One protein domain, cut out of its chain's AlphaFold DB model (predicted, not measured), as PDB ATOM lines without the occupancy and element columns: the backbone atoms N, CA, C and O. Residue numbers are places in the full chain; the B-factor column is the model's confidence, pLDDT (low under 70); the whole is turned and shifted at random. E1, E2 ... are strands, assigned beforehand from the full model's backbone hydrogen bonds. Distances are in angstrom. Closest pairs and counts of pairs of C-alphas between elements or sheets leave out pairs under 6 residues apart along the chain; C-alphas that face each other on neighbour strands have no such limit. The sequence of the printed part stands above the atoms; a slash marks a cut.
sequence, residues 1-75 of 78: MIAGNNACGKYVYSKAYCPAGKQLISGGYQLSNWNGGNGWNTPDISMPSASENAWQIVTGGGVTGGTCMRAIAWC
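What this domain is: This is residues 1 to 75 of the 78 residues of an uncharacterized protein of Salmonella enterica subsp. enterica serovar Urbana str. R8-2977 (UniProt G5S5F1). The domain is a small, narrow sandwich: a sheet of three strands, E1, E4 and E3, packs face to face on a sheet of two strands, E2 and E5, and the strands run roughly along the length of the rod. The opening stretch, residues 1 to 12, has no named element, but parts of it pair with E5, and E2 bends strongly near its beginning. The printed part has 75 residues with no named helix and five named strands, E1 to E5 in chain order; under half of the residues, 37, are in them, and the class is all strand. Both sheets are antiparallel, with the orders E1, E4, E3 and E2, E5. The whole is compact, with a radius of gyration of the C-alphas of 12.1 A and spans of 42 by 18 by 14 A.

How they stand to each other: Residues 2 to 3 and 7 to 8 pair antiparallel with residues 72 to 73 and 68 to 69 of E5, residues 68 to 75. E1, residues 13 to 17, is an edge strand and the antiparallel neighbour of E4, residues 54 to 59, at 165 degrees; N 16 and O 55 are 2.9 A apart, within hydrogen-bond range. E2, residues 23 to 33, bends by 68 degrees at residue 26 and is antiparallel to E5 at 158 degrees, with N 72 and O 28 within hydrogen-bond range at 2.8 A. E3, residues 43 to 49, is the other edge strand and forms a hairpin with the inner strand E4, at 164 degrees, with N 49 and O 54 within hydrogen-bond range at 2.8 A. The two sheets form a sandwich, two sheets face to face, their best planes 24 degrees apart and the parts that face each other 7.4 A centre to centre. Across it the closest C-alphas of E4 and E5, Trp 55 and Ala 73, are 5.2 A apart, and those of E2 and E3, Gly 28 and Ser 46, are 6.1 A apart. E1 and E2 are near each other, with 8 pairs of C-alphas within 10 A.

Where its parts are: E1 begins at C-alpha 13, (182.503, 236.918, 138.364), and is 12.9 A long. E2, the longest strand with 11 residues, measures 27.7 A from first to last C-alpha. E3 measures 15.0 A and E4 16.6 A. E5 measures 22.9 A and ends at C-alpha 75, (200.393, 244.768, 135.258).

The domain as a whole: The two C-alphas farthest apart, those of Gly 21 and Gly 37, are 42.1 A from each other. The links E1 to E2 and E3 to E4 are tight, those from E2 to E3 and E4 to E5 are short, and no link is long. The printed part has no cut, its mean pLDDT is 94.9, and no printed residue is under 70.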
ATOM      1  N   MET A   1     202.045 239.382 137.778       90.75
ATOM      2  CA  MET A   1     200.787 238.629 137.647       90.75
ATOM      3  C   MET A   1     199.988 238.793 138.928       90.75
ATOM      4  O   MET A   1     200.551 238.553 139.988       90.75
ATOM      5  N   ILE A   2     198.736 239.234 138.834       97.88
ATOM      6  CA  ILE A   2     197.783 239.327 139.948       97.88
ATOM      7  C   ILE A   2     196.631 238.369 139.653       97.88
ATOM      8  O   ILE A   2     196.173 238.310 138.514       97.88
ATOM      9  N   ALA A   3     196.180 237.621 140.655       98.31
ATOM     10  CA  ALA A   3     195.040 236.721 140.533       98.31
ATOM     11  C   ALA A   3     193.808 237.318 141.222       98.31
ATOM     12  O   ALA A   3     193.928 237.942 142.275       98.31
ATOM     13  N   GLY A   4     192.639 237.115 140.622       98.31
ATOM     14  CA  GLY A   4     191.352 237.450 141.221       98.31
ATOM     15  C   GLY A   4     190.845 236.375 142.183       98.31
ATOM     16  O   GLY A   4     191.502 235.360 142.431       98.31
ATOM     17  N   ASN A   5     189.627 236.577 142.688       98.31
ATOM     18  CA  ASN A   5     188.902 235.574 143.468       98.31
ATOM     19  C   ASN A   5     188.601 234.318 142.631       98.31
ATOM     20  O   ASN A   5     188.523 234.380 141.405       98.31
ATOM     21  N   ASN A   6     188.378 233.177 143.284       97.88
ATOM     22  CA  ASN A   6     187.843 232.000 142.603       97.88
ATOM     23  C   ASN A   6     186.356 232.219 142.295       97.88
ATOM     24  O   ASN A   6     185.546 232.382 143.205       97.88
ATOM     25  N   ALA A   7     186.004 232.211 141.014       97.81
ATOM     26  CA  ALA A   7     184.637 232.129 140.533       97.81
ATOM     27  C   ALA A   7     184.266 230.651 140.372       97.81
ATOM     28  O   ALA A   7     184.688 229.999 139.417       97.81
ATOM     29  N   CYS A   8     183.536 230.116 141.350       95.25
ATOM     30  CA  CYS A   8     183.141 228.711 141.410       95.25
ATOM     31  C   CYS A   8     181.657 228.558 141.078       95.25
ATOM     32  O   CYS A   8     180.814 229.155 141.743       95.25
ATOM     33  N   GLY A   9     181.332 227.722 140.094       91.88
ATOM     34  CA  GLY A   9     179.950 227.531 139.645       91.88
ATOM     35  C   GLY A   9     179.521 228.496 138.536       91.88
ATOM     36  O   GLY A   9     180.356 229.107 137.874       91.88
ATOM     37  N   LYS A  10     178.209 228.589 138.303       95.06
ATOM     38  CA  LYS A  10     177.612 229.230 137.119       95.06
ATOM     39  C   LYS A  10     177.478 230.744 137.281       95.06
ATOM     40  O   LYS A  10     176.995 231.190 138.317       95.06
ATOM     41  N   TYR A  11     177.807 231.503 136.234       96.75
ATOM     42  CA  TYR A  11     177.572 232.953 136.143       96.75
ATOM     43  C   TYR A  11     178.208 233.764 137.279       96.75
ATOM     44  O   TYR A  11     177.665 234.767 137.738       96.75
ATOM     45  N   VAL A  12     179.378 233.324 137.738       97.81
ATOM     46  CA  VAL A  12     180.136 233.964 138.812       97.81
ATOM     47  C   VAL A  12     181.257 234.804 138.214       97.81
ATOM     48  O   VAL A  12     181.957 234.382 137.292       97.81
ATOM     49  N   TYR A  13     181.446 235.999 138.768       97.88
ATOM     50  CA  TYR A  13     182.503 236.918 138.364       97.88
ATOM     51  C   TYR A  13     183.812 236.640 139.103       97.88
ATOM     52  O   TYR A  13     183.832 236.350 140.304       97.88
ATOM     53  N   SER A  14     184.926 236.826 138.399       98.62
ATOM     54  CA  SER A  14     186.236 237.026 139.020       98.62
ATOM     55  C   SER A  14     186.931 238.226 138.398       98.62
ATOM     56  O   SER A  14     186.899 238.402 137.179       98.62
ATOM     57  N   LYS A  15     187.539 239.062 139.243       98.25
ATOM     58  CA  LYS A  15     188.271 240.262 138.828       98.25
ATOM     59  C   LYS A  15     189.658 240.295 139.457       98.25
ATOM     60  O   LYS A  15     189.807 240.072 140.656       98.25
ATOM     61  N   ALA A  16     190.664 240.580 138.639       98.56
ATOM     62  CA  ALA A  16     192.054 240.741 139.048       98.56
ATOM     63  C   ALA A  16     192.483 242.192 138.819       98.56
ATOM     64  O   ALA A  16     192.669 242.610 137.676       98.56
ATOM     65  N   TYR A  17     192.626 242.953 139.901       98.19
ATOM     66  CA  TYR A  17     192.938 244.382 139.860       98.19
ATOM     67  C   TYR A  17     194.445 244.627 139.815       98.19
ATOM     68  O   TYR A  17     195.202 244.035 140.589       98.19
ATOM     69  N   CYS A  18     194.892 245.528 138.944       97.38
ATOM     70  CA  CYS A  18     196.262 246.013 139.009       97.38
ATOM     71  C   CYS A  18     196.445 246.942 140.221       97.38
ATOM     72  O   CYS A  18     195.587 247.784 140.489       97.38
ATOM     73  N   PRO A  19     197.552 246.807 140.975       96.50
ATOM     74  CA  PRO A  19     197.802 247.641 142.145       96.50
ATOM     75  C   PRO A  19     198.087 249.094 141.744       96.50
ATOM     76  O   PRO A  19     198.470 249.376 140.605       96.50
ATOM     77  N   ALA A  20     197.966 250.006 142.710       94.88
ATOM     78  CA  ALA A  20     198.277 251.420 142.520       94.88
ATOM     79  C   ALA A  20     199.673 251.626 141.899       94.88
ATOM     80  O   ALA A  20     200.644 250.949 142.255       94.88
ATOM     81  N   GLY A  21     199.768 252.559 140.948       94.69
ATOM     82  CA  GLY A  21     201.007 252.851 140.220       94.69
ATOM     83  C   GLY A  21     201.381 251.834 139.133       94.69
ATOM     84  O   GLY A  21     202.474 251.932 138.580       94.69
ATOM     85  N   LYS A  22     200.512 250.864 138.817       96.00
ATOM     86  CA  LYS A  22     200.652 249.970 137.659       96.00
ATOM     87  C   LYS A  22     199.412 250.029 136.774       96.00
ATOM     88  O   LYS A  22     198.306 250.245 137.265       96.00
ATOM     89  N   GLN A  23     199.596 249.779 135.486       95.69
ATOM     90  CA  GLN A  23     198.521 249.661 134.508       95.69
ATOM     91  C   GLN A  23     198.377 248.222 134.029       95.69
ATOM     92  O   GLN A  23     199.364 247.486 133.937       95.69
ATOM     93  N   LEU A  24     197.141 247.830 133.737       97.06
ATOM     94  CA  LEU A  24     196.825 246.588 133.051       97.06
ATOM     95  C   LEU A  24     197.390 246.631 131.632       97.06
ATOM     96  O   LEU A  24     197.049 247.511 130.850       97.06
ATOM     97  N   ILE A  25     198.211 245.641 131.300       96.25
ATOM     98  CA  ILE A  25     198.789 245.483 129.958       96.25
ATOM     99  C   ILE A  25     198.248 244.253 129.231       96.25
ATOM    100  O   ILE A  25     198.253 244.194 128.007       96.25
ATOM    101  N   SER A  26     197.788 243.248 129.976       96.88
ATOM    102  CA  SER A  26     197.196 242.024 129.438       96.88
ATOM    103  C   SER A  26     196.501 241.255 130.560       96.88
ATOM    104  O   SER A  26     196.625 241.591 131.741       96.88
ATOM    105  N   GLY A  27     195.803 240.184 130.215       97.88
ATOM    106  CA  GLY A  27     195.215 239.283 131.185       97.88
ATOM    107  C   GLY A  27     194.637 238.035 130.542       97.88
ATOM    108  O   GLY A  27     194.837 237.761 129.361       97.88
ATOM    109  N   GLY A  28     193.959 237.252 131.365       98.31
ATOM    110  CA  GLY A  28     193.323 236.012 130.959       98.31
ATOM    111  C   GLY A  28     192.642 235.346 132.141       98.31
ATOM    112  O   GLY A  28     192.272 235.991 133.125       98.31
ATOM    113  N   TYR A  29     192.510 234.032 132.068       98.50
ATOM    114  CA  TYR A  29     191.944 233.241 133.146       98.50
ATOM    115  C   TYR A  29     192.803 232.018 133.433       98.50
ATOM    116  O   TYR A  29     193.586 231.568 132.599       98.50
ATOM    117  N   GLN A  30     192.646 231.484 134.637       98.06
ATOM    118  CA  GLN A  30     193.206 230.206 135.042       98.06
ATOM    119  C   GLN A  30     192.074 229.318 135.555       98.06
ATOM    120  O   GLN A  30     191.291 229.757 136.401       98.06
ATOM    121  N   LEU A  31     192.030 228.062 135.106       96.81
ATOM    122  CA  LEU A  31     191.266 227.003 135.764       96.81
ATOM    123  C   LEU A  31     191.908 226.726 137.131       96.81
ATOM    124  O   LEU A  31     192.981 226.131 137.211       96.81
ATOM    125  N   SER A  32     191.309 227.248 138.200       96.81
ATOM    126  CA  SER A  32     191.876 227.176 139.550       96.81
ATOM    127  C   SER A  32     191.428 225.939 140.317       96.81
ATOM    128  O   SER A  32     192.113 225.533 141.252       96.81
ATOM    129  N   ASN A  33     190.313 225.333 139.910       95.38
ATOM    130  CA  ASN A  33     189.884 224.026 140.377       95.38
ATOM    131  C   ASN A  33     189.121 223.298 139.270       95.38
ATOM    132  O   ASN A  33     188.222 223.880 138.662       95.38
ATOM    133  N   TRP A  34     189.445 222.027 139.052       91.50
ATOM    134  CA  TRP A  34     188.716 221.144 138.146       91.50
ATOM    135  C   TRP A  34     188.141 219.983 138.941       91.50
ATOM    136  O   TRP A  34     188.877 219.292 139.641       91.50
ATOM    137  N   ASN A  35     186.837 219.762 138.824       86.75
ATOM    138  CA  ASN A  35     186.158 218.696 139.556       86.75
ATOM    139  C   ASN A  35     185.912 217.426 138.712       86.75
ATOM    140  O   ASN A  35     185.326 216.476 139.224       86.75
ATOM    141  N   GLY A  36     186.341 217.390 137.443       78.25
ATOM    142  CA  GLY A  36     186.069 216.270 136.534       78.25
ATOM    143  C   GLY A  36     184.730 216.357 135.787       78.25
ATOM    144  O   GLY A  36     183.900 217.231 136.022       78.25
ATOM    145  N   GLY A  37     184.506 215.402 134.878       79.19
ATOM    146  CA  GLY A  37     183.231 215.213 134.174       79.19
ATOM    147  C   GLY A  37     183.031 216.091 132.933       79.19
ATOM    148  O   GLY A  37     183.986 216.533 132.303       79.19
ATOM    149  N   ASN A  38     181.761 216.326 132.578       78.44
ATOM    150  CA  ASN A  38     181.339 217.044 131.364       78.44
ATOM    151  C   ASN A  38     181.180 218.568 131.579       78.44
ATOM    152  O   ASN A  38     180.449 219.230 130.841       78.44
ATOM    153  N   GLY A  39     181.791 219.116 132.635       79.62
ATOM    154  CA  GLY A  39     181.723 220.542 132.964       79.62
ATOM    155  C   GLY A  39     182.562 221.410 132.023       79.62
ATOM    156  O   GLY A  39     183.478 220.935 131.358       79.62
ATOM    157  N   TRP A  40     182.259 222.706 131.969       90.19
ATOM    158  CA  TRP A  40     183.040 223.660 131.175       90.19
ATOM    159  C   TRP A  40     184.277 224.129 131.940       90.19
ATOM    160  O   TRP A  40     184.210 224.401 133.138       90.19
ATOM    161  N   ASN A  41     185.395 224.264 131.230       91.88
ATOM    162  CA  ASN A  41     186.686 224.705 131.768       91.88
ATOM    163  C   ASN A  41     187.134 226.078 131.229       91.88
ATOM    164  O   ASN A  41     188.286 226.466 131.419       91.88
ATOM    165  N   THR A  42     186.228 226.803 130.572       94.44
ATOM    166  CA  THR A  42     186.435 228.157 130.051       94.44
ATOM    167  C   THR A  42     185.311 229.075 130.537       94.44
ATOM    168  O   THR A  42     184.176 228.612 130.697       94.44
ATOM    169  N   PRO A  43     185.590 230.362 130.804       97.25
ATOM    170  CA  PRO A  43     184.549 231.333 131.085       97.25
ATOM    171  C   PRO A  43     183.829 231.748 129.791       97.25
ATOM    172  O   PRO A  43     184.387 231.619 128.700       97.25
ATOM    173  N   ASP A  44     182.622 232.300 129.929       97.31
ATOM    174  CA  ASP A  44     181.881 232.932 128.825       97.31
ATOM    175  C   ASP A  44     182.484 234.302 128.477       97.31
ATOM    176  O   ASP A  44     182.427 234.752 127.335       97.31
ATOM    177  N   ILE A  45     183.083 234.971 129.468       97.50
ATOM    178  CA  ILE A  45     183.747 236.269 129.311       97.50
ATOM    179  C   ILE A  45     185.173 236.169 129.843       97.50
ATOM    180  O   ILE A  45     185.391 235.675 130.946       97.50
ATOM    181  N   SER A  46     186.137 236.699 129.095       98.25
ATOM    182  CA  SER A  46     187.501 236.952 129.560       98.25
ATOM    183  C   SER A  46     188.049 238.173 128.830       98.25
ATOM    184  O   SER A  46     188.436 238.073 127.667       98.25
ATOM    185  N   MET A  47     188.041 239.332 129.489       98.25
ATOM    186  CA  MET A  47     188.351 240.617 128.854       98.25
ATOM    187  C   MET A  47     188.892 241.643 129.864       98.25
ATOM    188  O   MET A  47     188.679 241.482 131.072       98.25
ATOM    189  N   PRO A  48     189.555 242.726 129.416       97.88
ATOM    190  CA  PRO A  48     189.884 243.833 130.307       97.88
ATOM    191  C   PRO A  48     188.604 244.530 130.807       97.88
ATOM    192  O   PRO A  48     187.657 244.744 130.052       97.88
ATOM    193  N   SER A  49     188.580 244.921 132.081       95.69
ATOM    194  CA  SER A  49     187.634 245.908 132.608       95.69
ATOM    195  C   SER A  49     188.264 247.291 132.468       95.69
ATOM    196  O   SER A  49     189.091 247.703 133.288       95.69
ATOM    197  N   ALA A  50     187.906 247.988 131.387       76.12
ATOM    198  CA  ALA A  50     188.521 249.260 131.003       76.12
ATOM    199  C   ALA A  50     188.368 250.358 132.072       76.12
ATOM    200  O   ALA A  50     189.260 251.186 132.226       76.12
ATOM    201  N   SER A  51     187.274 250.347 132.839       89.75
ATOM    202  CA  SER A  51     187.018 251.325 133.903       89.75
ATOM    203  C   SER A  51     187.711 251.003 135.230       89.75
ATOM    204  O   SER A  51     187.769 251.863 136.103       89.75
ATOM    205  N   GLU A  52     188.234 249.787 135.410       94.88
ATOM    206  CA  GLU A  52     188.681 249.285 136.718       94.88
ATOM    207  C   GLU A  52     190.169 248.918 136.781       94.88
ATOM    208  O   GLU A  52     190.624 248.418 137.808       94.88
ATOM    209  N   ASN A  53     190.944 249.146 135.710       96.31
ATOM    210  CA  ASN A  53     192.360 248.750 135.643       96.31
ATOM    211  C   ASN A  53     192.562 247.265 136.029       96.31
ATOM    212  O   ASN A  53     193.421 246.913 136.843       96.31
ATOM    213  N   ALA A  54     191.706 246.393 135.493       98.25
ATOM    214  CA  ALA A  54     191.585 245.000 135.914       98.25
ATOM    215  C   ALA A  54     191.307 244.062 134.737       98.25
ATOM    216  O   ALA A  54     190.744 244.476 133.727       98.25
ATOM    217  N   TRP A  55     191.626 242.777 134.887       98.69
ATOM    218  CA  TRP A  55     191.066 241.732 134.025       98.69
ATOM    219  C   TRP A  55     189.838 241.115 134.687       98.69
ATOM    220  O   TRP A  55     189.849 240.898 135.901       98.69
ATOM    221  N   GLN A  56     188.800 240.808 133.912       98.56
ATOM    222  CA  GLN A  56     187.577 240.198 134.424       98.56
ATOM    223  C   GLN A  56     187.163 238.964 133.633       98.56
ATOM    224  O   GLN A  56     187.365 238.883 132.420       98.56
ATOM    225  N   ILE A  57     186.545 238.022 134.343       98.62
ATOM    226  CA  ILE A  57     185.917 236.841 133.759       98.62
ATOM    227  C   ILE A  57     184.508 236.641 134.310       98.62
ATOM    228  O   ILE A  57     184.217 237.062 135.433       98.62
ATOM    229  N   VAL A  58     183.677 235.935 133.545       98.31
ATOM    230  CA  VAL A  58     182.378 235.414 133.994       98.31
ATOM    231  C   VAL A  58     182.286 233.949 133.618       98.31
ATOM    232  O   VAL A  58     182.449 233.600 132.451       98.31
ATOM    233  N   THR A  59     182.053 233.081 134.593       97.69
ATOM    234  CA  THR A  59     181.893 231.648 134.336       97.69
ATOM    235  C   THR A  59     180.585 231.354 133.604       97.69
ATOM    236  O   THR A  59     179.559 231.977 133.872       97.69
ATOM    237  N   GLY A  60     180.606 230.385 132.689       95.81
ATOM    238  CA  GLY A  60     179.418 229.995 131.934       95.81
ATOM    239  C   GLY A  60     178.483 229.034 132.661       95.81
ATOM    240  O   GLY A  60     178.783 228.508 133.738       95.81
ATOM    241  N   GLY A  61     177.338 228.754 132.038       94.75
ATOM    242  CA  GLY A  61     176.295 227.885 132.600       94.75
ATOM    243  C   GLY A  61     176.704 226.415 132.779       94.75
ATOM    244  O   GLY A  61     176.109 225.713 133.600       94.75
ATOM    245  N   GLY A  62     177.722 225.944 132.048       92.75
ATOM    246  CA  GLY A  62     178.275 224.591 132.189       92.75
ATOM    247  C   GLY A  62     179.325 224.438 133.295       92.75
ATOM    248  O   GLY A  62     179.797 223.329 133.548       92.75
ATOM    249  N   VAL A  63     179.682 225.519 133.990       93.88
ATOM    250  CA  VAL A  63     180.650 225.491 135.093       93.88
ATOM    251  C   VAL A  63     179.938 225.004 136.353       93.88
ATOM    252  O   VAL A  63     179.157 225.724 136.974       93.88
ATOM    253  N   THR A  64     180.143 223.736 136.701       90.50
ATOM    254  CA  THR A  64     179.354 223.022 137.719       90.50
ATOM    255  C   THR A  64     180.217 222.169 138.643       90.50
ATOM    256  O   THR A  64     181.428 222.067 138.463       90.50
ATOM    257  N   GLY A  65     179.590 221.619 139.691       87.62
ATOM    258  CA  GLY A  65     180.182 220.643 140.613       87.62
ATOM    259  C   GLY A  65     181.443 221.108 141.353       87.62
ATOM    260  O   GLY A  65     182.236 220.290 141.808       87.62
ATOM    261  N   GLY A  66     181.631 222.423 141.484       89.31
ATOM    262  CA  GLY A  66     182.792 223.005 142.154       89.31
ATOM    263  C   GLY A  66     183.972 223.305 141.231       89.31
ATOM    264  O   GLY A  66     185.029 223.676 141.736       89.31
ATOM    265  N   THR A  67     183.825 223.199 139.903       94.56
ATOM    266  CA  THR A  67     184.809 223.787 138.981       94.56
ATOM    267  C   THR A  67     184.891 225.297 139.207       94.56
ATOM    268  O   THR A  67     183.866 225.981 139.320       94.56
ATOM    269  N   CYS A  68     186.120 225.803 139.286       96.44
ATOM    270  CA  CYS A  68     186.409 227.204 139.541       96.44
ATOM    271  C   CYS A  68     187.409 227.750 138.531       96.44
ATOM    272  O   CYS A  68     188.362 227.077 138.129       96.44
ATOM    273  N   MET A  69     187.232 229.018 138.191       97.62
ATOM    274  CA  MET A  69     188.187 229.789 137.406       97.62
ATOM    275  C   MET A  69     188.490 231.103 138.111       97.62
ATOM    276  O   MET A  69     187.706 231.578 138.928       97.62
ATOM    277  N   ARG A  70     189.624 231.719 137.795       98.56
ATOM    278  CA  ARG A  70     189.966 233.057 138.293       98.56
ATOM    279  C   ARG A  70     190.571 233.915 137.200       98.56
ATOM    280  O   ARG A  70     191.323 233.410 136.367       98.56
ATOM    281  N   ALA A  71     190.253 235.204 137.226       98.69
ATOM    282  CA  ALA A  71     190.888 236.193 136.374       98.69
ATOM    283  C   ALA A  71     192.374 236.329 136.727       98.69
ATOM    284  O   ALA A  71     192.764 236.217 137.893       98.69
ATOM    285  N   ILE A  72     193.188 236.608 135.715       98.69
ATOM    286  CA  ILE A  72     194.611 236.906 135.832       98.69
ATOM    287  C   ILE A  72     194.873 238.247 135.156       98.69
ATOM    288  O   ILE A  72     194.517 238.432 133.997       98.69
ATOM    289  N   ALA A  73     195.535 239.158 135.864       98.50
ATOM    290  CA  ALA A  73     195.983 240.437 135.331       98.50
ATOM    291  C   ALA A  73     197.513 240.505 135.269       98.50
ATOM    292  O   ALA A  73     198.232 240.199 136.232       98.50
ATOM    293  N   TRP A  74     198.021 240.956 134.128       98.06
ATOM    294  CA  TRP A  74     199.410 241.346 133.943       98.06
ATOM    295  C   TRP A  74     199.493 242.862 134.005       98.06
ATOM    296  O   TRP A  74     198.823 243.563 133.250       98.06
ATOM    297  N   CYS A  75     200.308 243.354 134.936       97.25
ATOM    298  CA  CYS A  75     200.393 244.768 135.258       97.25
ATOM    299  C   CYS A  75     201.844 245.229 135.198       97.25
ATOM    300  O   CYS A  75     202.712 244.592 135.808       97.25
TER     301      CYS A  75